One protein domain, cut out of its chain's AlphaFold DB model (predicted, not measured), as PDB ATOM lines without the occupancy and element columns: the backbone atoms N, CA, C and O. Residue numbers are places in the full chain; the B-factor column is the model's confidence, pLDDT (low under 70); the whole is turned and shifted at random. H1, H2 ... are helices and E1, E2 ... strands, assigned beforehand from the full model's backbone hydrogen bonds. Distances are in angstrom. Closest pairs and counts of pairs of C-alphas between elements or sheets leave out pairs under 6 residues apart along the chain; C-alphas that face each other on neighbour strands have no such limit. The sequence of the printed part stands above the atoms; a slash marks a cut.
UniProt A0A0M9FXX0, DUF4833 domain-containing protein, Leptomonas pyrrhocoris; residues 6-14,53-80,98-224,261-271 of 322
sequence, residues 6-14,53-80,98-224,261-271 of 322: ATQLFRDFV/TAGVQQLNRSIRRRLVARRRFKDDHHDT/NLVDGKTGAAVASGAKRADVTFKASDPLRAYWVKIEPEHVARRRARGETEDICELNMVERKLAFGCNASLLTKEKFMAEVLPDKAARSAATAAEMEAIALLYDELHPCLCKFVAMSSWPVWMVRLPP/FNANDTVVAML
ATOM      1  N   ALA A   6     -36.836  -0.248  41.751       88.38
ATOM      2  CA  ALA A   6     -37.303  -0.408  43.127       88.38
ATOM      3  C   ALA A   6     -36.968  -1.792  43.691       88.38
ATOM      4  O   ALA A   6     -36.512  -1.902  44.829       88.38
ATOM      5  N   THR A   7     -37.150  -2.844  42.887       91.25
ATOM      6  CA  THR A   7     -36.782  -4.206  43.269       91.25
ATOM      7  C   THR A   7     -35.279  -4.311  43.525       91.25
ATOM      8  O   THR A   7     -34.906  -4.837  44.569       91.25
ATOM      9  N   GLN A   8     -34.422  -3.783  42.636       89.50
ATOM     10  CA  GLN A   8     -32.965  -3.771  42.852       89.50
ATOM     11  C   GLN A   8     -32.582  -2.962  44.099       89.50
ATOM     12  O   GLN A   8     -31.839  -3.448  44.946       89.50
ATOM     13  N   LEU A   9     -33.151  -1.762  44.267       89.25
ATOM     14  CA  LEU A   9     -32.890  -0.902  45.425       89.25
ATOM     15  C   LEU A   9     -33.187  -1.626  46.745       89.25
ATOM     16  O   LEU A   9     -32.371  -1.613  47.660       89.25
ATOM     17  N   PHE A  10     -34.350  -2.273  46.839       90.00
ATOM     18  CA  PHE A  10     -34.737  -3.005  48.039       90.00
ATOM     19  C   PHE A  10     -33.892  -4.266  48.246       90.00
ATOM     20  O   PHE A  10     -33.340  -4.470  49.329       90.00
ATOM     21  N   ARG A  11     -33.783  -5.119  47.222       90.00
ATOM     22  CA  ARG A  11     -33.111  -6.419  47.335       90.00
ATOM     23  C   ARG A  11     -31.628  -6.263  47.637       90.00
ATOM     24  O   ARG A  11     -31.166  -6.846  48.613       90.00
ATOM     25  N   ASP A  12     -30.933  -5.445  46.858       88.69
ATOM     26  CA  ASP A  12     -29.470  -5.422  46.836       88.69
ATOM     27  C   ASP A  12     -28.874  -4.535  47.939       88.69
ATOM     28  O   ASP A  12     -27.705  -4.684  48.294       88.69
ATOM     29  N   PHE A  13     -29.664  -3.607  48.494       87.69
ATOM     30  CA  PHE A  13     -29.161  -2.618  49.456       87.69
ATOM     31  C   PHE A  13     -29.866  -2.617  50.812       87.69
ATOM     32  O   PHE A  13     -29.283  -2.114  51.769       87.69
ATOM     33  N   VAL A  14     -31.083  -3.160  50.923       87.62
ATOM     34  CA  VAL A  14     -31.831  -3.177  52.194       87.62
ATOM     35  C   VAL A  14     -32.000  -4.594  52.725       87.62
ATOM     36  O   VAL A  14     -31.685  -4.849  53.882       87.62
ATOM     37  N   THR A  53     -33.508  -0.502  59.990       87.62
ATOM     38  CA  THR A  53     -33.189   0.932  60.015       87.62
ATOM     39  C   THR A  53     -31.725   1.174  59.660       87.62
ATOM     40  O   THR A  53     -31.425   2.079  58.882       87.62
ATOM     41  N   ALA A  54     -30.812   0.332  60.157       88.19
ATOM     42  CA  ALA A  54     -29.400   0.406  59.797       88.19
ATOM     43  C   ALA A  54     -29.173   0.209  58.286       88.19
ATOM     44  O   ALA A  54     -28.403   0.963  57.692       88.19
ATOM     45  N   GLY A  55     -29.884  -0.733  57.654       89.00
ATOM     46  CA  GLY A  55     -29.829  -0.969  56.208       89.00
ATOM     47  C   GLY A  55     -30.297   0.234  55.384       89.00
ATOM     48  O   GLY A  55     -29.603   0.668  54.467       89.00
ATOM     49  N   VAL A  56     -31.423   0.856  55.751       91.62
ATOM     50  CA  VAL A  56     -31.918   2.058  55.049       91.62
ATOM     51  C   VAL A  56     -30.975   3.254  55.245       91.62
ATOM     52  O   VAL A  56     -30.681   3.979  54.291       91.62
ATOM     53  N   GLN A  57     -30.420   3.432  56.447       91.88
ATOM     54  CA  GLN A  57     -29.392   4.447  56.690       91.88
ATOM     55  C   GLN A  57     -28.111   4.174  55.894       91.88
ATOM     56  O   GLN A  57     -27.496   5.109  55.378       91.88
ATOM     57  N   GLN A  58     -27.695   2.912  55.771       91.50
ATOM     58  CA  GLN A  58     -26.554   2.523  54.948       91.50
ATOM     59  C   GLN A  58     -26.810   2.826  53.471       91.50
ATOM     60  O   GLN A  58     -25.938   3.400  52.824       91.50
ATOM     61  N   LEU A  59     -28.005   2.535  52.951       93.81
ATOM     62  CA  LEU A  59     -28.400   2.924  51.598       93.81
ATOM     63  C   LEU A  59     -28.348   4.450  51.410       93.81
ATOM     64  O   LEU A  59     -27.765   4.919  50.434       93.81
ATOM     65  N   ASN A  60     -28.884   5.229  52.355       94.94
ATOM     66  CA  ASN A  60     -28.809   6.694  52.327       94.94
ATOM     67  C   ASN A  60     -27.344   7.176  52.250       94.94
ATOM     68  O   ASN A  60     -26.994   7.956  51.359       94.94
ATOM     69  N   ARG A  61     -26.454   6.638  53.098       93.94
ATOM     70  CA  ARG A  61     -25.004   6.917  53.042       93.94
ATOM     71  C   ARG A  61     -24.404   6.547  51.684       93.94
ATOM     72  O   ARG A  61     -23.672   7.353  51.114       93.94
ATOM     73  N   SER A  62     -24.731   5.372  51.149       93.81
ATOM     74  CA  SER A  62     -24.240   4.907  49.848       93.81
ATOM     75  C   SER A  62     -24.658   5.841  48.717       93.81
ATOM     76  O   SER A  62     -23.802   6.241  47.934       93.81
ATOM     77  N   ILE A  63     -25.926   6.264  48.664       95.75
ATOM     78  CA  ILE A  63     -26.395   7.222  47.653       95.75
ATOM     79  C   ILE A  63     -25.643   8.550  47.801       95.75
ATOM     80  O   ILE A  63     -25.119   9.062  46.815       95.75
ATOM     81  N   ARG A  64     -25.515   9.086  49.025       94.88
ATOM     82  CA  ARG A  64     -24.796  10.350  49.283       94.88
ATOM     83  C   ARG A  64     -23.341  10.318  48.830       94.88
ATOM     84  O   ARG A  64     -22.876  11.299  48.263       94.88
ATOM     85  N   ARG A  65     -22.644   9.197  49.033       93.62
ATOM     86  CA  ARG A  65     -21.257   9.001  48.576       93.62
ATOM     87  C   ARG A  65     -21.113   9.020  47.057       93.62
ATOM     88  O   ARG A  65     -20.025   9.279  46.562       93.62
ATOM     89  N   ARG A  66     -22.185   8.715  46.320       94.75
ATOM     90  CA  ARG A  66     -22.195   8.755  44.851       94.75
ATOM     91  C   ARG A  66     -22.703  10.082  44.293       94.75
ATOM     92  O   ARG A  66     -22.709  10.258  43.084       94.75
ATOM     93  N   LEU A  67     -23.141  11.014  45.141       93.31
ATOM     94  CA  LEU A  67     -23.541  12.335  44.679       93.31
ATOM     95  C   LEU A  67     -22.317  13.235  44.499       93.31
ATOM     96  O   LEU A  67     -21.495  13.389  45.400       93.31
ATOM     97  N   VAL A  68     -22.258  13.900  43.351       88.12
ATOM     98  CA  VAL A  68     -21.253  14.924  43.054       88.12
ATOM     99  C   VAL A  68     -21.662  16.262  43.680       88.12
ATOM    100  O   VAL A  68     -22.851  16.582  43.794       88.12
ATOM    101  N   ALA A  69     -20.674  17.065  44.083       85.06
ATOM    102  CA  ALA A  69     -20.903  18.410  44.601       85.06
ATOM    103  C   ALA A  69     -21.636  19.291  43.575       85.06
ATOM    104  O   ALA A  69     -21.252  19.389  42.409       85.06
ATOM    105  N   ARG A  70     -22.683  19.976  44.035       84.88
ATOM    106  CA  ARG A  70     -23.532  20.847  43.211       84.88
ATOM    107  C   ARG A  70     -23.011  22.269  43.207       84.88
ATOM    108  O   ARG A  70     -23.402  23.098  44.020       84.88
ATOM    109  N   ARG A  71     -22.044  22.511  42.328       83.94
ATOM    110  CA  ARG A  71     -21.484  23.840  42.036       83.94
ATOM    111  C   ARG A  71     -21.320  24.038  40.531       83.94
ATOM    112  O   ARG A  71     -20.346  24.629  40.080       83.94
ATOM    113  N   ARG A  72     -22.251  23.480  39.756       84.44
ATOM    114  CA  ARG A  72     -22.193  23.459  38.288       84.44
ATOM    115  C   ARG A  72     -22.489  24.835  37.691       84.44
ATOM    116  O   ARG A  72     -21.949  25.177  36.646       84.44
ATOM    117  N   PHE A  73     -23.322  25.629  38.361       86.44
ATOM    118  CA  PHE A  73     -23.665  27.001  37.985       86.44
ATOM    119  C   PHE A  73     -23.992  27.854  39.221       86.44
ATOM    120  O   PHE A  73     -24.191  27.341  40.324       86.44
ATOM    121  N   LYS A  74     -24.022  29.178  39.034       78.88
ATOM    122  CA  LYS A  74     -24.511  30.145  40.026       78.88
ATOM    123  C   LYS A  74     -25.998  29.830  40.246       78.88
ATOM    124  O   LYS A  74     -26.732  29.845  39.272       78.88
ATOM    125  N   ASP A  75     -26.397  29.463  41.462       79.25
ATOM    126  CA  ASP A  75     -27.737  28.945  41.836       79.25
ATOM    127  C   ASP A  75     -27.931  27.413  41.734       79.25
ATOM    128  O   ASP A  75     -29.050  26.910  41.827       79.25
ATOM    129  N   ASP A  76     -26.851  26.634  41.602       86.12
ATOM    130  CA  ASP A  76     -26.913  25.179  41.798       86.12
ATOM    131  C   ASP A  76     -27.082  24.861  43.296       86.12
ATOM    132  O   ASP A  76     -26.203  25.147  44.114       86.12
ATOM    133  N   HIS A  77     -28.241  24.313  43.675       81.88
ATOM    134  CA  HIS A  77     -28.637  24.111  45.071       81.88
ATOM    135  C   HIS A  77     -28.655  22.630  45.482       81.88
ATOM    136  O   HIS A  77     -28.664  21.712  44.659       81.88
ATOM    137  N   HIS A  78     -28.749  22.380  46.795       82.94
ATOM    138  CA  HIS A  78     -28.871  21.038  47.395       82.94
ATOM    139  C   HIS A  78     -30.072  20.230  46.881       82.94
ATOM    140  O   HIS A  78     -30.088  19.003  46.986       82.94
ATOM    141  N   ASP A  79     -31.041  20.906  46.271       91.38
ATOM    142  CA  ASP A  79     -32.280  20.318  45.763       91.38
ATOM    143  C   ASP A  79     -32.301  20.244  44.223       91.38
ATOM    144  O   ASP A  79     -33.197  19.635  43.637       91.38
ATOM    145  N   THR A  80     -31.284  20.807  43.554       93.12
ATOM    146  CA  THR A  80     -31.065  20.701  42.103       93.12
ATOM    147  C   THR A  80     -30.518  19.319  41.746       93.12
ATOM    148  O   THR A  80     -29.314  19.078  41.655       93.12
ATOM    149  N   ASN A  98     -39.183  20.628  44.433       97.31
ATOM    150  CA  ASN A  98     -39.970  21.532  45.254       97.31
ATOM    151  C   ASN A  98     -40.266  20.839  46.580       97.31
ATOM    152  O   ASN A  98     -40.995  19.843  46.630       97.31
ATOM    153  N   LEU A  99     -39.708  21.382  47.653       96.69
ATOM    154  CA  LEU A  99     -39.857  20.841  48.994       96.69
ATOM    155  C   LEU A  99     -40.852  21.667  49.813       96.69
ATOM    156  O   LEU A  99     -40.986  22.885  49.645       96.69
ATOM    157  N   VAL A 100     -41.532  20.993  50.731       96.94
ATOM    158  CA  VAL A 100     -42.389  21.592  51.754       96.94
ATOM    159  C   VAL A 100     -42.012  21.051  53.126       96.94
ATOM    160  O   VAL A 100     -41.485  19.947  53.252       96.94
ATOM    161  N   ASP A 101     -42.273  21.842  54.154       95.81
ATOM    162  CA  ASP A 101     -42.145  21.429  55.545       95.81
ATOM    163  C   ASP A 101     -43.208  20.369  55.869       95.81
ATOM    164  O   ASP A 101     -44.387  20.556  55.557       95.81
ATOM    165  N   GLY A 102     -42.795  19.250  56.467       92.38
ATOM    166  CA  GLY A 102     -43.659  18.089  56.693       92.38
ATOM    167  C   GLY A 102     -44.840  18.366  57.626       92.38
ATOM    168  O   GLY A 102     -45.894  17.751  57.481       92.38
ATOM    169  N   LYS A 103     -44.702  19.329  58.547       93.50
ATOM    170  CA  LYS A 103     -45.735  19.659  59.544       93.50
ATOM    171  C   LYS A 103     -46.692  20.729  59.053       93.50
ATOM    172  O   LYS A 103     -47.898  20.630  59.251       93.50
ATOM    173  N   THR A 104     -46.144  21.785  58.464       96.00
ATOM    174  CA  THR A 104     -46.908  22.981  58.087       96.00
ATOM    175  C   THR A 104     -47.373  22.954  56.635       96.00
ATOM    176  O   THR A 104     -48.272  23.708  56.270       96.00
ATOM    177  N   GLY A 105     -46.750  22.131  55.787       95.38
ATOM    178  CA  GLY A 105     -46.966  22.133  54.340       95.38
ATOM    179  C   GLY A 105     -46.449  23.394  53.637       95.38
ATOM    180  O   GLY A 105     -46.673  23.560  52.436       95.38
ATOM    181  N   ALA A 106     -45.766  24.295  54.352       96.69
ATOM    182  CA  ALA A 106     -45.228  25.524  53.785       96.69
ATOM    183  C   ALA A 106     -44.039  25.225  52.864       96.69
ATOM    184  O   ALA A 106     -43.222  24.350  53.151       96.69
ATOM    185  N   ALA A 107     -43.918  25.974  51.765       95.81
ATOM    186  CA  ALA A 107     -42.776  25.855  50.863       95.81
ATOM    187  C   ALA A 107     -41.466  26.174  51.598       95.81
ATOM    188  O   ALA A 107     -41.389  27.140  52.360       95.81
ATOM    189  N   VAL A 108     -40.429  25.376  51.342       94.56
ATOM    190  CA  VAL A 108     -39.093  25.605  51.901       94.56
ATOM    191  C   VAL A 108     -38.132  25.998  50.790       94.56
ATOM    192  O   VAL A 108     -38.213  25.487  49.677       94.56
ATOM    193  N   ALA A 109     -37.219  26.920  51.093       89.75
ATOM    194  CA  ALA A 109     -36.230  27.376  50.119       89.75
ATOM    195  C   ALA A 109     -35.215  26.278  49.766       89.75
ATOM    196  O   ALA A 109     -34.738  26.238  48.637       89.75
ATOM    197  N   SER A 110     -34.879  25.411  50.731       90.19
ATOM    198  CA  SER A 110     -33.998  24.267  50.516       90.19
ATOM    199  C   SER A 110     -34.139  23.195  51.604       90.19
ATOM    200  O   SER A 110     -34.569  23.501  52.721       90.19
ATOM    201  N   GLY A 111     -33.742  21.955  51.290       84.94
ATOM    202  CA  GLY A 111     -33.567  20.857  52.247       84.94
ATOM    203  C   GLY A 111     -32.339  20.988  53.162       84.94
ATOM    204  O   GLY A 111     -32.217  20.247  54.141       84.94
ATOM    205  N   ALA A 112     -31.442  21.944  52.894       86.12
ATOM    206  CA  ALA A 112     -30.264  22.192  53.724       86.12
ATOM    207  C   ALA A 112     -30.644  22.497  55.187       86.12
ATOM    208  O   ALA A 112     -31.505  23.338  55.459       86.12
ATOM    209  N   LYS A 113     -29.976  21.822  56.132       85.44
ATOM    210  CA  LYS A 113     -30.188  21.911  57.588       85.44
ATOM    211  C   LYS A 113     -31.628  21.640  58.047       85.44
ATOM    212  O   LYS A 113     -32.051  22.153  59.083       85.44
ATOM    213  N   ARG A 114     -32.405  20.867  57.283       84.75
ATOM    214  CA  ARG A 114     -33.779  20.481  57.638       84.75
ATOM    215  C   ARG A 114     -33.936  18.970  57.584       84.75
ATOM    216  O   ARG A 114     -33.487  18.344  56.631       84.75
ATOM    217  N   ALA A 115     -34.603  18.399  58.585       82.81
ATOM    218  CA  ALA A 115     -34.879  16.961  58.660       82.81
ATOM    219  C   ALA A 115     -36.298  16.588  58.204       82.81
ATOM    220  O   ALA A 115     -36.504  15.543  57.590       82.81
ATOM    221  N   ASP A 116     -37.266  17.464  58.479       89.56
ATOM    222  CA  ASP A 116     -38.692  17.199  58.288       89.56
ATOM    223  C   ASP A 116     -39.233  17.941  57.061       89.56
ATOM    224  O   ASP A 116     -40.036  18.870  57.143       89.56
ATOM    225  N   VAL A 117     -38.689  17.584  55.901       94.00
ATOM    226  CA  VAL A 117     -39.143  18.095  54.604       94.00
ATOM    227  C   VAL A 117     -39.610  16.941  53.736       94.00
ATOM    228  O   VAL A 117     -39.053  15.845  53.797       94.00
ATOM    229  N   THR A 118     -40.613  17.202  52.908       95.44
ATOM    230  CA  THR A 118     -41.149  16.262  51.923       95.44
ATOM    231  C   THR A 118     -41.352  16.963  50.583       95.44
ATOM    232  O   THR A 118     -41.222  18.183  50.475       95.44
ATOM    233  N   PHE A 119     -41.642  16.203  49.534       97.31
ATOM    234  CA  PHE A 119     -41.933  16.770  48.224       97.31
ATOM    235  C   PHE A 119     -43.305  17.445  48.206       97.31
ATOM    236  O   PHE A 119     -44.289  16.936  48.744       97.31
ATOM    237  N   LYS A 120     -43.402  18.576  47.506       97.25
ATOM    238  CA  LYS A 120     -44.682  19.229  47.235       97.25
ATOM    239  C   LYS A 120     -45.531  18.347  46.315       97.25
ATOM    240  O   LYS A 120     -45.251  18.241  45.127       97.25
ATOM    241  N   ALA A 121     -46.606  17.757  46.836       95.81
ATOM    242  CA  ALA A 121     -47.378  16.739  46.116       95.81
ATOM    243  C   ALA A 121     -47.960  17.180  44.761       95.81
ATOM    244  O   ALA A 121     -48.037  16.373  43.838       95.81
ATOM    245  N   SER A 122     -48.369  18.446  44.630       96.25
ATOM    246  CA  SER A 122     -48.978  18.966  43.399       96.25
ATOM    247  C   SER A 122     -47.976  19.324  42.303       96.25
ATOM    248  O   SER A 122     -48.362  19.412  41.141       96.25
ATOM    249  N   ASP A 123     -46.717  19.556  42.666       96.81
ATOM    250  CA  ASP A 123     -45.661  19.979  41.747       96.81
ATOM    251  C   ASP A 123     -44.295  19.649  42.367       96.81
ATOM    252  O   ASP A 123     -43.646  20.545  42.906       96.81
ATOM    253  N   PRO A 124     -43.877  18.371  42.399       97.50
ATOM    254  CA  PRO A 124     -42.700  17.953  43.161       97.50
ATOM    255  C   PRO A 124     -41.372  18.298  42.473       97.50
ATOM    256  O   PRO A 124     -40.337  18.306  43.137       97.50
ATOM    257  N   LEU A 125     -41.375  18.598  41.170       97.25
ATOM    258  CA  LEU A 125     -40.167  18.857  40.386       97.25
ATOM    259  C   LEU A 125     -40.361  20.046  39.440       97.25
ATOM    260  O   LEU A 125     -41.182  19.992  38.526       97.25
ATOM    261  N   ARG A 126     -39.542  21.085  39.609       96.19
ATOM    262  CA  ARG A 126     -39.535  22.282  38.765       96.19
ATOM    263  C   ARG A 126     -38.384  22.232  37.764       96.19
ATOM    264  O   ARG A 126     -37.234  22.046  38.155       96.19
ATOM    265  N   ALA A 127     -38.696  22.467  36.492       96.00
ATOM    266  CA  ALA A 127     -37.727  22.571  35.403       96.00
ATOM    267  C   ALA A 127     -37.594  24.019  34.906       96.00
ATOM    268  O   ALA A 127     -38.609  24.678  34.661       96.00
ATOM    269  N   TYR A 128     -36.361  24.494  34.719       95.88
ATOM    270  CA  TYR A 128     -36.059  25.848  34.240       95.88
ATOM    271  C   TYR A 128     -34.737  25.898  33.463       95.88
ATOM    272  O   TYR A 128     -33.856  25.061  33.645       95.88
ATOM    273  N   TRP A 129     -34.586  26.890  32.588       94.62
ATOM    274  CA  TRP A 129     -33.312  27.196  31.940       94.62
ATOM    275  C   TRP A 129     -32.358  27.880  32.906       94.62
ATOM    276  O   TRP A 129     -32.759  28.810  33.603       94.62
ATOM    277  N   VAL A 130     -31.082  27.522  32.815       94.75
ATOM    278  CA  VAL A 130     -29.966  28.307  33.343       94.75
ATOM    279  C   VAL A 130     -29.171  28.844  32.158       94.75
ATOM    280  O   VAL A 130     -28.685  28.084  31.313       94.75
ATOM    281  N   LYS A 131     -29.089  30.171  32.054       93.00
ATOM    282  CA  LYS A 131     -28.329  30.861  31.010       93.00
ATOM    283  C   LYS A 131     -26.880  31.008  31.464       93.00
ATOM    284  O   LYS A 131     -26.589  31.839  32.312       93.00
ATOM    285  N   ILE A 132     -25.991  30.189  30.908       91.88
ATOM    286  CA  ILE A 132     -24.573  30.134  31.312       91.88
ATOM    287  C   ILE A 132     -23.678  30.857  30.296       91.88
ATOM    288  O   ILE A 132     -22.592  31.321  30.627       91.88
ATOM    289  N   GLU A 133     -24.146  31.007  29.057       91.06
ATOM    290  CA  GLU A 133     -23.361  31.592  27.973       91.06
ATOM    291  C   GLU A 133     -23.036  33.081  28.237       91.06
ATOM    292  O   GLU A 133     -23.966  33.895  28.328       91.06
ATOM    293  N   PRO A 134     -21.746  33.469  28.327       91.00
ATOM    294  CA  PRO A 134     -21.346  34.804  28.779       91.00
ATOM    295  C   PRO A 134     -21.958  35.949  27.972       91.00
ATOM    296  O   PRO A 134     -22.382  36.949  28.546       91.00
ATOM    297  N   GLU A 135     -22.065  35.801  26.650       91.62
ATOM    298  CA  GLU A 135     -22.664  36.818  25.781       91.62
ATOM    299  C   GLU A 135     -24.159  37.020  26.062       91.62
ATOM    300  O   GLU A 135     -24.656  38.151  26.078       91.62
ATOM    301  N   HIS A 136     -24.890  35.930  26.317       88.62
ATOM    302  CA  HIS A 136     -26.300  35.998  26.687       88.62
ATOM    303  C   HIS A 136     -26.482  36.627  28.065       88.62
ATOM    304  O   HIS A 136     -27.349  37.490  28.224       88.62
ATOM    305  N   VAL A 137     -25.648  36.246  29.034       91.31
ATOM    306  CA  VAL A 137     -25.654  36.842  30.373       91.31
ATOM    307  C   VAL A 137     -25.352  38.341  30.283       91.31
ATOM    308  O   VAL A 137     -26.130  39.144  30.788       91.31
ATOM    309  N   ALA A 138     -24.304  38.750  29.562       93.12
ATOM    310  CA  ALA A 138     -23.944  40.159  29.382       93.12
ATOM    311  C   ALA A 138     -25.084  40.977  28.755       93.12
ATOM    312  O   ALA A 138     -25.420  42.057  29.245       93.12
ATOM    313  N   ARG A 139     -25.749  40.438  27.723       93.00
ATOM    314  CA  ARG A 139     -26.906  41.087  27.089       93.00
ATOM    315  C   ARG A 139     -28.080  41.253  28.057       93.00
ATOM    316  O   ARG A 139     -28.725  42.295  28.047       93.00
ATOM    317  N   ARG A 140     -28.356  40.250  28.897       92.88
ATOM    318  CA  ARG A 140     -29.395  40.325  29.941       92.88
ATOM    319  C   ARG A 140     -29.055  41.377  30.993       92.88
ATOM    320  O   ARG A 140     -29.904  42.205  31.317       92.88
ATOM    321  N   ARG A 141     -27.799  41.418  31.450       95.12
ATOM    322  CA  ARG A 141     -27.313  42.436  32.396       95.12
ATOM    323  C   ARG A 141     -27.423  43.847  31.823       95.12
ATOM    324  O   ARG A 141     -27.868  44.743  32.531       95.12
ATOM    325  N   ALA A 142     -27.134  44.033  30.534       95.81
ATOM    326  CA  ALA A 142     -27.339  45.310  29.846       95.81
ATOM    327  C   ALA A 142     -28.818  45.753  29.806       95.81
ATOM    328  O   ALA A 142     -29.093  46.944  29.707       95.81
ATOM    329  N   ARG A 143     -29.774  44.816  29.921       95.38
ATOM    330  CA  ARG A 143     -31.218  45.096  30.047       95.38
ATOM    331  C   ARG A 143     -31.702  45.226  31.498       95.38
ATOM    332  O   ARG A 143     -32.896  45.392  31.715       95.38
ATOM    333  N   GLY A 144     -30.806  45.136  32.483       94.69
ATOM    334  CA  GLY A 144     -31.148  45.193  33.909       94.69
ATOM    335  C   GLY A 144     -31.659  43.876  34.504       94.69
ATOM    336  O   GLY A 144     -32.062  43.849  35.662       94.69
ATOM    337  N   GLU A 145     -31.633  42.769  33.755       93.62
ATOM    338  CA  GLU A 145     -32.010  41.449  34.272       93.62
ATOM    339  C   GLU A 145     -30.851  40.881  35.102       93.62
ATOM    340  O   GLU A 145     -29.749  40.702  34.579       93.62
ATOM    341  N   THR A 146     -31.080  40.575  36.383       91.38
ATOM    342  CA  THR A 146     -30.049  40.109  37.334       91.38
ATOM    343  C   THR A 146     -30.006  38.593  37.521       91.38
ATOM    344  O   THR A 146     -28.999  38.074  37.999       91.38
ATOM    345  N   GLU A 147     -31.052  37.883  37.100       91.25
ATOM    346  CA  GLU A 147     -31.174  36.431  37.241       91.25
ATOM    347  C   GLU A 147     -30.713  35.692  35.978       91.25
ATOM    348  O   GLU A 147     -30.972  36.127  34.845       91.25
ATOM    349  N   ASP A 148     -30.054  34.551  36.180       92.50
ATOM    350  CA  ASP A 148     -29.621  33.638  35.109       92.50
ATOM    351  C   ASP A 148     -30.652  32.536  34.828       92.50
ATOM    352  O   ASP A 148     -30.571  31.831  33.819       92.50
ATOM    353  N   ILE A 149     -31.672  32.439  35.681       94.19
ATOM    354  CA  ILE A 149     -32.764  31.478  35.576       94.19
ATOM    355  C   ILE A 149     -33.875  32.026  34.671       94.19
ATOM    356  O   ILE A 149     -34.217  33.209  34.703       94.19
ATOM    357  N   CYS A 150     -34.447  31.167  33.827       93.31
ATOM    358  CA  CYS A 150     -35.634  31.471  33.026       93.31
ATOM    359  C   CYS A 150     -36.596  30.280  33.027       93.31
ATOM    360  O   CYS A 150     -36.188  29.152  32.768       93.31
ATOM    361  N   GLU A 151     -37.885  30.527  33.239       94.94
ATOM    362  CA  GLU A 151     -38.896  29.472  33.145       94.94
ATOM    363  C   GLU A 151     -38.985  28.875  31.738       94.94
ATOM    364  O   GLU A 151     -38.870  29.585  30.735       94.94
ATOM    365  N   LEU A 152     -39.246  27.566  31.670       93.31
ATOM    366  CA  LEU A 152     -39.562  26.916  30.401       93.31
ATOM    367  C   LEU A 152     -40.897  27.445  29.868       93.31
ATOM    368  O   LEU A 152     -41.903  27.485  30.594       93.31
ATOM    369  N   ASN A 153     -40.937  27.783  28.583       91.00
ATOM    370  CA  ASN A 153     -42.188  28.120  27.912       91.00
ATOM    371  C   ASN A 153     -43.024  26.855  27.613       91.00
ATOM    372  O   ASN A 153     -42.566  25.719  27.761       91.00
ATOM    373  N   MET A 154     -44.277  27.033  27.178       88.38
ATOM    374  CA  MET A 154     -45.197  25.912  26.920       88.38
ATOM    375  C   MET A 154     -44.660  24.914  25.879       88.38
ATOM    376  O   MET A 154     -44.917  23.717  25.993       88.38
ATOM    377  N   VAL A 155     -43.934  25.392  24.868       84.62
ATOM    378  CA  VAL A 155     -43.375  24.550  23.801       84.62
ATOM    379  C   VAL A 155     -42.211  23.723  24.346       84.62
ATOM    380  O   VAL A 155     -42.182  22.510  24.172       84.62
ATOM    381  N   GLU A 156     -41.306  24.343  25.100       88.25
ATOM    382  CA  GLU A 156     -40.164  23.673  25.733       88.25
ATOM    383  C   GLU A 156     -40.602  22.599  26.736       88.25
ATOM    384  O   GLU A 156     -40.026  21.508  26.756       88.25
ATOM    385  N   ARG A 157     -41.672  22.862  27.504       90.75
ATOM    386  CA  ARG A 157     -42.281  21.882  28.421       90.75
ATOM    387  C   ARG A 157     -42.928  20.700  27.701       90.75
ATOM    388  O   ARG A 157     -43.023  19.628  28.282       90.75
ATOM    389  N   LYS A 158     -43.401  20.871  26.467       85.69
ATOM    390  CA  LYS A 158     -44.040  19.789  25.698       85.69
ATOM    391  C   LYS A 158     -43.058  18.972  24.856       85.69
ATOM    392  O   LYS A 158     -43.452  17.926  24.358       85.69
ATOM    393  N   LEU A 159     -41.827  19.452  24.672       78.75
ATOM    394  CA  LEU A 159     -40.853  18.863  23.751       78.75
ATOM    395  C   LEU A 159     -39.752  18.084  24.457       78.75
ATOM    396  O   LEU A 159     -39.964  16.946  24.814       78.75
ATOM    397  N   ALA A 160     -38.554  18.639  24.624       77.44
ATOM    398  CA  ALA A 160     -37.434  17.865  25.160       77.44
ATOM    399  C   ALA A 160     -37.333  17.990  26.685       77.44
ATOM    400  O   ALA A 160     -37.000  17.037  27.381       77.44
ATOM    401  N   PHE A 161     -37.649  19.169  27.215       89.94
ATOM    402  CA  PHE A 161     -37.195  19.566  28.546       89.94
ATOM    403  C   PHE A 161     -38.280  19.488  29.618       89.94
ATOM    404  O   PHE A 161     -38.010  19.713  30.798       89.94
ATOM    405  N   GLY A 162     -39.510  19.155  29.232       92.12
ATOM    406  CA  GLY A 162     -40.581  18.905  30.181       92.12
ATOM    407  C   GLY A 162     -40.318  17.707  31.081       92.12
ATOM    408  O   GLY A 162     -39.647  16.744  30.703       92.12
ATOM    409  N   CYS A 163     -40.936  17.743  32.253       95.12
ATOM    410  CA  CYS A 163     -41.034  16.606  33.148       95.12
ATOM    411  C   CYS A 163     -42.441  16.518  33.737       95.12
ATOM    412  O   CYS A 163     -43.107  17.530  33.954       95.12
ATOM    413  N   ASN A 164     -42.878  15.296  34.015       95.38
ATOM    414  CA  ASN A 164     -43.998  15.008  34.892       95.38
ATOM    415  C   ASN A 164     -43.452  14.188  36.061       95.38
ATOM    416  O   ASN A 164     -42.877  13.123  35.847       95.38
ATOM    417  N   ALA A 165     -43.599  14.706  37.273       96.81
ATOM    418  CA  ALA A 165     -43.160  14.039  38.482       96.81
ATOM    419  C   ALA A 165     -44.373  13.795  39.381       96.81
ATOM    420  O   ALA A 165     -45.213  14.673  39.569       96.81
ATOM    421  N   SER A 166     -44.478  12.576  39.904       96.38
ATOM    422  CA  SER A 166     -45.610  12.139  40.721       96.38
ATOM    423  C   SER A 166     -45.112  11.375  41.930       96.38
ATOM    424  O   SER A 166     -44.249  10.505  41.807       96.38
ATOM    425  N   LEU A 167     -45.633  11.712  43.108       96.50
ATOM    426  CA  LEU A 167     -45.338  10.936  44.304       96.50
ATOM    427  C   LEU A 167     -45.927   9.538  44.159       96.50
ATOM    428  O   LEU A 167     -47.083   9.374  43.750       96.50
ATOM    429  N   LEU A 168     -45.122   8.528  44.474       95.94
ATOM    430  CA  LEU A 168     -45.626   7.171  44.573       95.94
ATOM    431  C   LEU A 168     -46.381   7.039  45.889       95.94
ATOM    432  O   LEU A 168     -45.934   7.550  46.907       95.94
ATOM    433  N   THR A 169     -47.525   6.359  45.863       96.75
ATOM    434  CA  THR A 169     -48.170   5.922  47.105       96.75
ATOM    435  C   THR A 169     -47.449   4.686  47.630       96.75
ATOM    436  O   THR A 169     -46.774   3.986  46.865       96.75
ATOM    437  N   LYS A 170     -47.626   4.378  48.915       96.00
ATOM    438  CA  LYS A 170     -47.009   3.212  49.554       96.00
ATOM    439  C   LYS A 170     -47.376   1.912  48.836       96.00
ATOM    440  O   LYS A 170     -46.512   1.083  48.574       96.00
ATOM    441  N   GLU A 171     -48.629   1.779  48.407       95.38
ATOM    442  CA  GLU A 171     -49.136   0.610  47.679       95.38
ATOM    443  C   GLU A 171     -48.498   0.485  46.293       95.38
ATOM    444  O   GLU A 171     -48.122  -0.613  45.880       95.38
ATOM    445  N   LYS A 172     -48.349   1.606  45.570       95.12
ATOM    446  CA  LYS A 172     -47.672   1.615  44.266       95.12
ATOM    447  C   LYS A 172     -46.201   1.264  44.414       95.12
ATOM    448  O   LYS A 172     -45.695   0.476  43.628       95.12
ATOM    449  N   PHE A 173     -45.532   1.800  45.430       95.56
ATOM    450  CA  PHE A 173     -44.141   1.462  45.704       95.56
ATOM    451  C   PHE A 173     -43.968  -0.021  46.048       95.56
ATOM    452  O   PHE A 173     -43.101  -0.680  45.481       95.56
ATOM    453  N   MET A 174     -44.836  -0.582  46.895       94.75
ATOM    454  CA  MET A 174     -44.840  -2.020  47.183       94.75
ATOM    455  C   MET A 174     -45.038  -2.858  45.917       94.75
ATOM    456  O   MET A 174     -44.359  -3.867  45.744       94.75
ATOM    457  N   ALA A 175     -45.927  -2.435  45.014       94.12
ATOM    458  CA  ALA A 175     -46.117  -3.097  43.727       94.12
ATOM    459  C   ALA A 175     -44.903  -2.953  42.788       94.12
ATOM    460  O   ALA A 175     -44.662  -3.846  41.992       94.12
ATOM    461  N   GLU A 176     -44.119  -1.877  42.877       93.75
ATOM    462  CA  GLU A 176     -42.870  -1.732  42.111       93.75
ATOM    463  C   GLU A 176     -41.750  -2.632  42.653       93.75
ATOM    464  O   GLU A 176     -40.972  -3.182  41.872       93.75
ATOM    465  N   VAL A 177     -41.665  -2.804  43.978       94.25
ATOM    466  CA  VAL A 177     -40.667  -3.677  44.625       94.25
ATOM    467  C   VAL A 177     -41.017  -5.157  44.444       94.25
ATOM    468  O   VAL A 177     -40.129  -5.965  44.163       94.25
ATOM    469  N   LEU A 178     -42.301  -5.505  44.573       94.81
ATOM    470  CA  LEU A 178     -42.853  -6.856  44.449       94.81
ATOM    471  C   LEU A 178     -43.889  -6.894  43.301       94.81
ATOM    472  O   LEU A 178     -45.100  -6.855  43.550       94.81
ATOM    473  N   PRO A 179     -43.432  -6.950  42.035       92.19
ATOM    474  CA  PRO A 179     -44.294  -6.762  40.865       92.19
ATOM    475  C   PRO A 179     -45.338  -7.861  40.685       92.19
ATOM    476  O   PRO A 179     -46.496  -7.591  40.345       92.19
ATOM    477  N   ASP A 180     -44.970  -9.114  40.929       93.25
ATOM    478  CA  ASP A 180     -45.873 -10.233  40.730       93.25
ATOM    479  C   ASP A 180     -46.688 -10.564  41.995       93.25
ATOM    480  O   ASP A 180     -46.328 -10.266  43.136       93.25
ATOM    481  N   LYS A 181     -47.872 -11.147  41.779       91.81
ATOM    482  CA  LYS A 181     -48.788 -11.510  42.869       91.81
ATOM    483  C   LYS A 181     -48.183 -12.586  43.776       91.81
ATOM    484  O   LYS A 181     -48.441 -12.563  44.972       91.81
ATOM    485  N   ALA A 182     -47.392 -13.503  43.217       93.19
ATOM    486  CA  ALA A 182     -46.794 -14.594  43.975       93.19
ATOM    487  C   ALA A 182     -45.733 -14.073  44.953       93.19
ATOM    488  O   ALA A 182     -45.775 -14.438  46.121       93.19
ATOM    489  N   ALA A 183     -44.870 -13.150  44.524       92.19
ATOM    490  CA  ALA A 183     -43.884 -12.473  45.356       92.19
ATOM    491  C   ALA A 183     -44.549 -11.698  46.495       92.19
ATOM    492  O   ALA A 183     -44.112 -11.802  47.634       92.19
ATOM    493  N   ARG A 184     -45.657 -10.991  46.226       92.69
ATOM    494  CA  ARG A 184     -46.431 -10.309  47.280       92.69
ATOM    495  C   ARG A 184     -47.056 -11.271  48.285       92.69
ATOM    496  O   ARG A 184     -47.081 -10.966  49.468       92.69
ATOM    497  N   SER A 185     -47.567 -12.413  47.831       93.12
ATOM    498  CA  SER A 185     -48.130 -13.434  48.724       93.12
ATOM    499  C   SER A 185     -47.064 -14.221  49.492       93.12
ATOM    500  O   SER A 185     -47.360 -14.728  50.567       93.12
ATOM    501  N   ALA A 186     -45.852 -14.336  48.948       94.25
ATOM    502  CA  ALA A 186     -44.724 -15.018  49.578       94.25
ATOM    503  C   ALA A 186     -43.893 -14.103  50.494       94.25
ATOM    504  O   ALA A 186     -43.076 -14.608  51.264       94.25
ATOM    505  N   ALA A 187     -44.077 -12.781  50.405       94.12
ATOM    506  CA  ALA A 187     -43.331 -11.816  51.197       94.12
ATOM    507  C   ALA A 187     -43.620 -11.993  52.689       94.12
ATOM    508  O   ALA A 187     -44.771 -12.064  53.125       94.12
ATOM    509  N   THR A 188     -42.554 -12.057  53.482       94.00
ATOM    510  CA  THR A 188     -42.678 -12.180  54.940       94.00
ATOM    511  C   THR A 188     -43.134 -10.858  55.564       94.00
ATOM    512  O   THR A 188     -42.958  -9.791  54.974       94.00
ATOM    513  N   ALA A 189     -43.677 -10.895  56.786       92.62
ATOM    514  CA  ALA A 189     -44.044  -9.673  57.510       92.62
ATOM    515  C   ALA A 189     -42.848  -8.713  57.671       92.62
ATOM    516  O   ALA A 189     -42.986  -7.519  57.419       92.62
ATOM    517  N   ALA A 190     -41.665  -9.254  57.982       90.81
ATOM    518  CA  ALA A 190     -40.424  -8.487  58.097       90.81
ATOM    519  C   ALA A 190     -39.997  -7.850  56.763       90.81
ATOM    520  O   ALA A 190     -39.503  -6.726  56.732       90.81
ATOM    521  N   GLU A 191     -40.204  -8.546  55.644       92.12
ATOM    522  CA  GLU A 191     -39.917  -8.010  54.311       92.12
ATOM    523  C   GLU A 191     -40.856  -6.852  53.961       92.12
ATOM    524  O   GLU A 191     -40.410  -5.804  53.496       92.12
ATOM    525  N   MET A 192     -42.150  -7.003  54.246       93.94
ATOM    526  CA  MET A 192     -43.141  -5.946  54.036       93.94
ATOM    527  C   MET A 192     -42.874  -4.719  54.917       93.94
ATOM    528  O   MET A 192     -43.007  -3.588  54.448       93.94
ATOM    529  N   GLU A 193     -42.456  -4.932  56.167       93.00
ATOM    530  CA  GLU A 193     -42.030  -3.874  57.086       93.00
ATOM    531  C   GLU A 193     -40.784  -3.143  56.569       93.00
ATOM    532  O   GLU A 193     -40.750  -1.913  56.553       93.00
ATOM    533  N   ALA A 194     -39.793  -3.872  56.054       92.44
ATOM    534  CA  ALA A 194     -38.592  -3.283  55.470       92.44
ATOM    535  C   ALA A 194     -38.901  -2.420  54.231       92.44
ATOM    536  O   ALA A 194     -38.349  -1.330  54.079       92.44
ATOM    537  N   ILE A 195     -39.813  -2.870  53.358       95.06
ATOM    538  CA  ILE A 195     -40.279  -2.087  52.199       95.06
ATOM    539  C   ILE A 195     -41.021  -0.829  52.664       95.06
ATOM    540  O   ILE A 195     -40.828   0.249  52.100       95.06
ATOM    541  N   ALA A 196     -41.865  -0.958  53.691       95.69
ATOM    542  CA  ALA A 196     -42.591   0.162  54.273       95.69
ATOM    543  C   ALA A 196     -41.638   1.215  54.858       95.69
ATOM    544  O   ALA A 196     -41.788   2.392  54.542       95.69
ATOM    545  N   LEU A 197     -40.633   0.786  55.622       94.75
ATOM    546  CA  LEU A 197     -39.607   1.661  56.185       94.75
ATOM    547  C   LEU A 197     -38.798   2.362  55.087       94.75
ATOM    548  O   LEU A 197     -38.575   3.566  55.154       94.75
ATOM    549  N   LEU A 198     -38.400   1.629  54.041       95.31
ATOM    550  CA  LEU A 198     -37.696   2.201  52.892       95.31
ATOM    551  C   LEU A 198     -38.522   3.300  52.204       95.31
ATOM    552  O   LEU A 198     -37.979   4.342  51.837       95.31
ATOM    553  N   TYR A 199     -39.827   3.077  52.036       96.25
ATOM    554  CA  TYR A 199     -40.744   4.073  51.484       96.25
ATOM    555  C   TYR A 199     -40.841   5.317  52.374       96.25
ATOM    556  O   TYR A 199     -40.698   6.432  51.870       96.25
ATOM    557  N   ASP A 200     -41.066   5.120  53.676       94.50
ATOM    558  CA  ASP A 200     -41.255   6.207  54.640       94.50
ATOM    559  C   ASP A 200     -39.969   7.048  54.783       94.50
ATOM    560  O   ASP A 200     -40.023   8.262  54.957       94.50
ATOM    561  N   GLU A 201     -38.791   6.446  54.618       93.31
ATOM    562  CA  GLU A 201     -37.522   7.178  54.622       93.31
ATOM    563  C   GLU A 201     -37.292   7.943  53.306       93.31
ATOM    564  O   GLU A 201     -37.041   9.157  53.325       93.31
ATOM    565  N   LEU A 202     -37.430   7.274  52.153       94.12
ATOM    566  CA  LEU A 202     -37.030   7.832  50.854       94.12
ATOM    567  C   LEU A 202     -38.076   8.715  50.165       94.12
ATOM    568  O   LEU A 202     -37.707   9.502  49.292       94.12
ATOM    569  N   HIS A 203     -39.361   8.583  50.505       94.69
ATOM    570  CA  HIS A 203     -40.472   9.299  49.862       94.69
ATOM    571  C   HIS A 203     -40.388   9.313  48.320       94.69
ATOM    572  O   HIS A 203     -40.321  10.381  47.711       94.69
ATOM    573  N   PRO A 204     -40.336   8.147  47.655       96.31
ATOM    574  CA  PRO A 204     -39.988   8.076  46.244       96.31
ATOM    575  C   PRO A 204     -41.000   8.793  45.337       96.31
ATOM    576  O   PRO A 204     -42.220   8.663  45.467       96.31
ATOM    577  N   CYS A 205     -40.473   9.509  44.350       96.81
ATOM    578  CA  CYS A 205     -41.223  10.198  43.313       96.81
ATOM    579  C   CYS A 205     -40.796   9.681  41.935       96.81
ATOM    580  O   CYS A 205     -39.613   9.675  41.596       96.81
ATOM    581  N   LEU A 206     -41.758   9.251  41.119       96.06
ATOM    582  CA  LEU A 206     -41.486   8.798  39.760       96.06
ATOM    583  C   LEU A 206     -41.504   9.994  38.807       96.06
ATOM    584  O   LEU A 206     -42.529  10.668  38.662       96.06
ATOM    585  N   CYS A 207     -40.378  10.218  38.138       96.62
ATOM    586  CA  CYS A 207     -40.164  11.283  37.171       96.62
ATOM    587  C   CYS A 207     -40.163  10.717  35.749       96.62
ATOM    588  O   CYS A 207     -39.414   9.799  35.414       96.62
ATOM    589  N   LYS A 208     -41.004  11.300  34.894       94.88
ATOM    590  CA  LYS A 208     -41.070  11.042  33.456       94.88
ATOM    591  C   LYS A 208     -40.620  12.294  32.725       94.88
ATOM    592  O   LYS A 208     -41.312  13.312  32.747       94.88
ATOM    593  N   PHE A 209     -39.468  12.221  32.079       93.81
ATOM    594  CA  PHE A 209     -38.944  13.313  31.267       93.81
ATOM    595  C   PHE A 209     -39.405  13.136  29.829       93.81
ATOM    596  O   PHE A 209     -39.455  12.011  29.339       93.81
ATOM    597  N   VAL A 210     -39.747  14.226  29.141       91.88
ATOM    598  CA  VAL A 210     -40.267  14.098  27.773       91.88
ATOM    599  C   VAL A 210     -39.177  13.603  26.820       91.88
ATOM    600  O   VAL A 210     -39.438  12.690  26.038       91.88
ATOM    601  N   ALA A 211     -37.940  14.098  26.954       88.31
ATOM    602  CA  ALA A 211     -36.799  13.534  26.235       88.31
ATOM    603  C   ALA A 211     -36.616  12.036  26.562       88.31
ATOM    604  O   ALA A 211     -36.490  11.217  25.660       88.31
ATOM    605  N   MET A 212     -36.691  11.643  27.837       87.50
ATOM    606  CA  MET A 212     -36.433  10.266  28.290       87.50
ATOM    607  C   MET A 212     -37.719   9.502  28.631       87.50
ATOM    608  O   MET A 212     -37.824   8.895  29.694       87.50
ATOM    609  N   SER A 213     -38.721   9.528  27.751       86.19
ATOM    610  CA  SER A 213     -40.056   8.987  28.073       86.19
ATOM    611  C   SER A 213     -40.074   7.486  28.407       86.19
ATOM    612  O   SER A 213     -40.929   7.035  29.171       86.19
ATOM    613  N   SER A 214     -39.117   6.718  27.875       84.81
ATOM    614  CA  SER A 214     -38.934   5.286  28.145       84.81
ATOM    615  C   SER A 214     -38.031   4.989  29.348       84.81
ATOM    616  O   SER A 214     -37.788   3.820  29.654       84.81
ATOM    617  N   TRP A 215     -37.517   6.022  30.022       86.56
ATOM    618  CA  TRP A 215     -36.615   5.883  31.157       86.56
ATOM    619  C   TRP A 215     -37.329   6.272  32.451       86.56
ATOM    620  O   TRP A 215     -37.542   7.459  32.708       86.56
ATOM    621  N   PRO A 216     -37.728   5.299  33.285       87.44
ATOM    622  CA  PRO A 216     -38.230   5.623  34.605       87.44
ATOM    623  C   PRO A 216     -37.065   6.144  35.448       87.44
ATOM    624  O   PRO A 216     -36.104   5.417  35.706       87.44
ATOM    625  N   VAL A 217     -37.159   7.399  35.876       95.50
ATOM    626  CA  VAL A 217     -36.195   8.006  36.794       95.50
ATOM    627  C   VAL A 217     -36.890   8.233  38.125       95.50
ATOM    628  O   VAL A 217     -38.007   8.743  38.189       95.50
ATOM    629  N   TRP A 218     -36.228   7.834  39.195       96.50
ATOM    630  CA  TRP A 218     -36.732   7.922  40.552       96.50
ATOM    631  C   TRP A 218     -36.066   9.090  41.251       96.50
ATOM    632  O   TRP A 218     -34.858   9.090  41.448       96.50
ATOM    633  N   MET A 219     -36.853  10.073  41.659       97.38
ATOM    634  CA  MET A 219     -36.399  11.110  42.565       97.38
ATOM    635  C   MET A 219     -36.661  10.650  43.997       97.38
ATOM    636  O   MET A 219     -37.799  10.354  44.355       97.38
ATOM    637  N   VAL A 220     -35.618  10.582  44.816       97.25
ATOM    638  CA  VAL A 220     -35.709  10.169  46.221       97.25
ATOM    639  C   VAL A 220     -35.221  11.280  47.135       97.25
ATOM    640  O   VAL A 220     -34.278  12.007  46.814       97.25
ATOM    641  N   ARG A 221     -35.868  11.404  48.289       96.06
ATOM    642  CA  ARG A 221     -35.466  12.298  49.367       96.06
ATOM    643  C   ARG A 221     -34.593  11.523  50.348       96.06
ATOM    644  O   ARG A 221     -35.010  10.513  50.894       96.06
ATOM    645  N   LEU A 222     -33.399  12.026  50.607       95.62
ATOM    646  CA  LEU A 222     -32.459  11.474  51.571       95.62
ATOM    647  C   LEU A 222     -32.523  12.320  52.846       95.62
ATOM    648  O   LEU A 222     -32.010  13.443  52.834       95.62
ATOM    649  N   PRO A 223     -33.124  11.830  53.942       94.69
ATOM    650  CA  PRO A 223     -33.126  12.560  55.205       94.69
ATOM    651  C   PRO A 223     -31.705  12.709  55.761       94.69
ATOM    652  O   PRO A 223     -30.796  11.987  55.318       94.69
ATOM    653  N   PRO A 224     -31.496  13.623  56.724       94.19
ATOM    654  CA  PRO A 224     -30.240  13.734  57.442       94.19
ATOM    655  C   PRO A 224     -29.811  12.391  58.027       94.19
ATOM    656  O   PRO A 224     -30.630  11.608  58.507       94.19
ATOM    657  N   PHE A 261     -22.029  16.500  50.442       85.31
ATOM    658  CA  PHE A 261     -23.108  17.146  51.185       85.31
ATOM    659  C   PHE A 261     -22.970  16.884  52.683       85.31
ATOM    660  O   PHE A 261     -22.504  15.820  53.089       85.31
ATOM    661  N   ASN A 262     -23.428  17.830  53.506       87.12
ATOM    662  CA  ASN A 262     -23.419  17.661  54.953       87.12
ATOM    663  C   ASN A 262     -24.378  16.527  55.359       87.12
ATOM    664  O   ASN A 262     -25.491  16.416  54.836       87.12
ATOM    665  N   ALA A 263     -23.957  15.703  56.319       90.56
ATOM    666  CA  ALA A 263     -24.779  14.650  56.907       90.56
ATOM    667  C   ALA A 263     -26.102  15.189  57.483       90.56
ATOM    668  O   ALA A 263     -27.113  14.497  57.427       90.56
ATOM    669  N   ASN A 264     -26.115  16.439  57.952       90.50
ATOM    670  CA  ASN A 264     -27.270  17.091  58.571       90.50
ATOM    671  C   ASN A 264     -28.287  17.680  57.575       90.50
ATOM    672  O   ASN A 264     -29.333  18.184  57.988       90.50
ATOM    673  N   ASP A 265     -27.993  17.650  56.275       91.75
ATOM    674  CA  ASP A 265     -28.875  18.204  55.250       91.75
ATOM    675  C   ASP A 265     -29.821  17.135  54.711       91.75
ATOM    676  O   ASP A 265     -29.389  16.009  54.449       91.75
ATOM    677  N   THR A 266     -31.078  17.493  54.434       93.62
ATOM    678  CA  THR A 266     -31.869  16.712  53.479       93.62
ATOM    679  C   THR A 266     -31.312  16.944  52.080       93.62
ATOM    680  O   THR A 266     -31.063  18.081  51.684       93.62
ATOM    681  N   VAL A 267     -31.115  15.861  51.330       94.31
ATOM    682  CA  VAL A 267     -30.591  15.900  49.960       94.31
ATOM    683  C   VAL A 267     -31.537  15.141  49.045       94.31
ATOM    684  O   VAL A 267     -32.093  14.121  49.429       94.31
ATOM    685  N   VAL A 268     -31.723  15.611  47.817       96.06
ATOM    686  CA  VAL A 268     -32.535  14.905  46.816       96.06
ATOM    687  C   VAL A 268     -31.627  14.215  45.813       96.06
ATOM    688  O   VAL A 268     -30.692  14.846  45.337       96.06
ATOM    689  N   ALA A 269     -31.892  12.966  45.445       96.69
ATOM    690  CA  ALA A 269     -31.122  12.235  44.438       96.69
ATOM    691  C   ALA A 269     -32.023  11.705  43.319       96.69
ATOM    692  O   ALA A 269     -33.197  11.420  43.545       96.69
ATOM    693  N   MET A 270     -31.453  11.557  42.122       97.25
ATOM    694  CA  MET A 270     -32.087  10.881  40.992       97.25
ATOM    695  C   MET A 270     -31.449   9.506  40.815       97.25
ATOM    696  O   MET A 270     -30.227   9.403  40.738       97.25
ATOM    697  N   LEU A 271     -32.266   8.461  40.758       97.31
ATOM    698  CA  LEU A 271     -31.856   7.074  40.575       97.31
ATOM    699  C   LEU A 271     -32.469   6.520  39.290       97.31
ATOM    700  O   LEU A 271     -33.647   6.741  39.006       97.31
TER     701      LEU A 271
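What this domain is: This is residues 6 to 14, 53 to 80, 98 to 224 and 261 to 271 of the 322 residues of the protein "DUF4833 domain-containing protein" of Leptomonas pyrrhocoris (UniProt A0A0M9FXX0). A strongly twisted sheet of four strands, E5 to E8, is in the middle of an elongated body, with helices H1, H2, H5 and H7 gathered crosswise toward one end and H6 beyond them. Toward the other end the short strand pair E3 and E4 leads out to H3, and the hairpin E1 and E2 is a small separate strand pair near E7. The printed part has 175 residues, with named elements in the order H1 H2 E1 E2 E3 H3 E4 H4 E5 H5 H6 H7 E6 E7 E8; the class is mixed, helices and strands. The four-stranded sheet runs E5, E6, E7, E8, all antiparallel. The whole is only just compact, close to loose, with a radius of gyration of the C-alphas of 18.5 A and spans of 65 by 35 by 31 A.

Where its parts are: H1, residues 6 to 14, begins with C-alpha 6 at (-37.303, -0.408, 43.127). H2 is residues 53 to 65, 18.4 A long. Strands E1, 99 to 101, E2, 117 to 119, and E3, 125 to 130, 15.6 A, follow. Next come H3, 134 to 142, ending with C-alpha 142 at (-27.339, 45.310, 29.846), E4, 149 to 151, H4, 154 to 158, and E5, 163 to 167. H5, 170 to 177, H6, 181 to 186, and H7, 189 to 202, 20.0 A, precede E6, 205 to 209, E7, 217 to 222, 15.6 A, and E8, 267 to 271, ending with C-alpha 271 at (-31.856, 7.074, 40.575).

How they stand to each other: In the largest sheet, N 164 and O 208 of E5 and E6 are 2.8 A apart, N 205 and O 219 of the hairpin E6 and E7 2.8 A, and N 222 and O 267 of E7 and E8 2.7 A, within hydrogen-bond range. H2 is on one face, in two layers, a helix over a sheet, at a height over the sheet of 10.6 A. H7 only grazes the sheet, with residues 199 to 202. H1 touches H5, about perpendicular at 83 degrees, the C-alphas of Thr 7 and Val 177 being closest at 4.1 A. H7 touches H2 with residues 197 to 201 alone, at a steep tilt of 39 degrees, closest at the C-alphas of Val 56 and Leu 198, 6.2 A. H6 is near H5. E1 and E2 pair by N 100 and O 118, 2.8 A, and E3 and E4 by N 129 and O 150, 2.8 A. H3 touches no helix, and H4 is only just not on the sheet, with 4 pairs of C-alphas within 10 A. Each O i to N i+4 pair is within hydrogen-bond range in H1 to H7.

The domain as a whole: The C-alphas farthest apart, of Ala 142 and Ala 186, are 65.8 A apart. Residues 15 to 52, 81 to 97 and 225 to 260 are cut out, with C-alpha gaps of 8.9, 9.5 and 10.1 A. Of the links printed whole, E1 to E2 is long. No printed residue is under 70 in pLDDT.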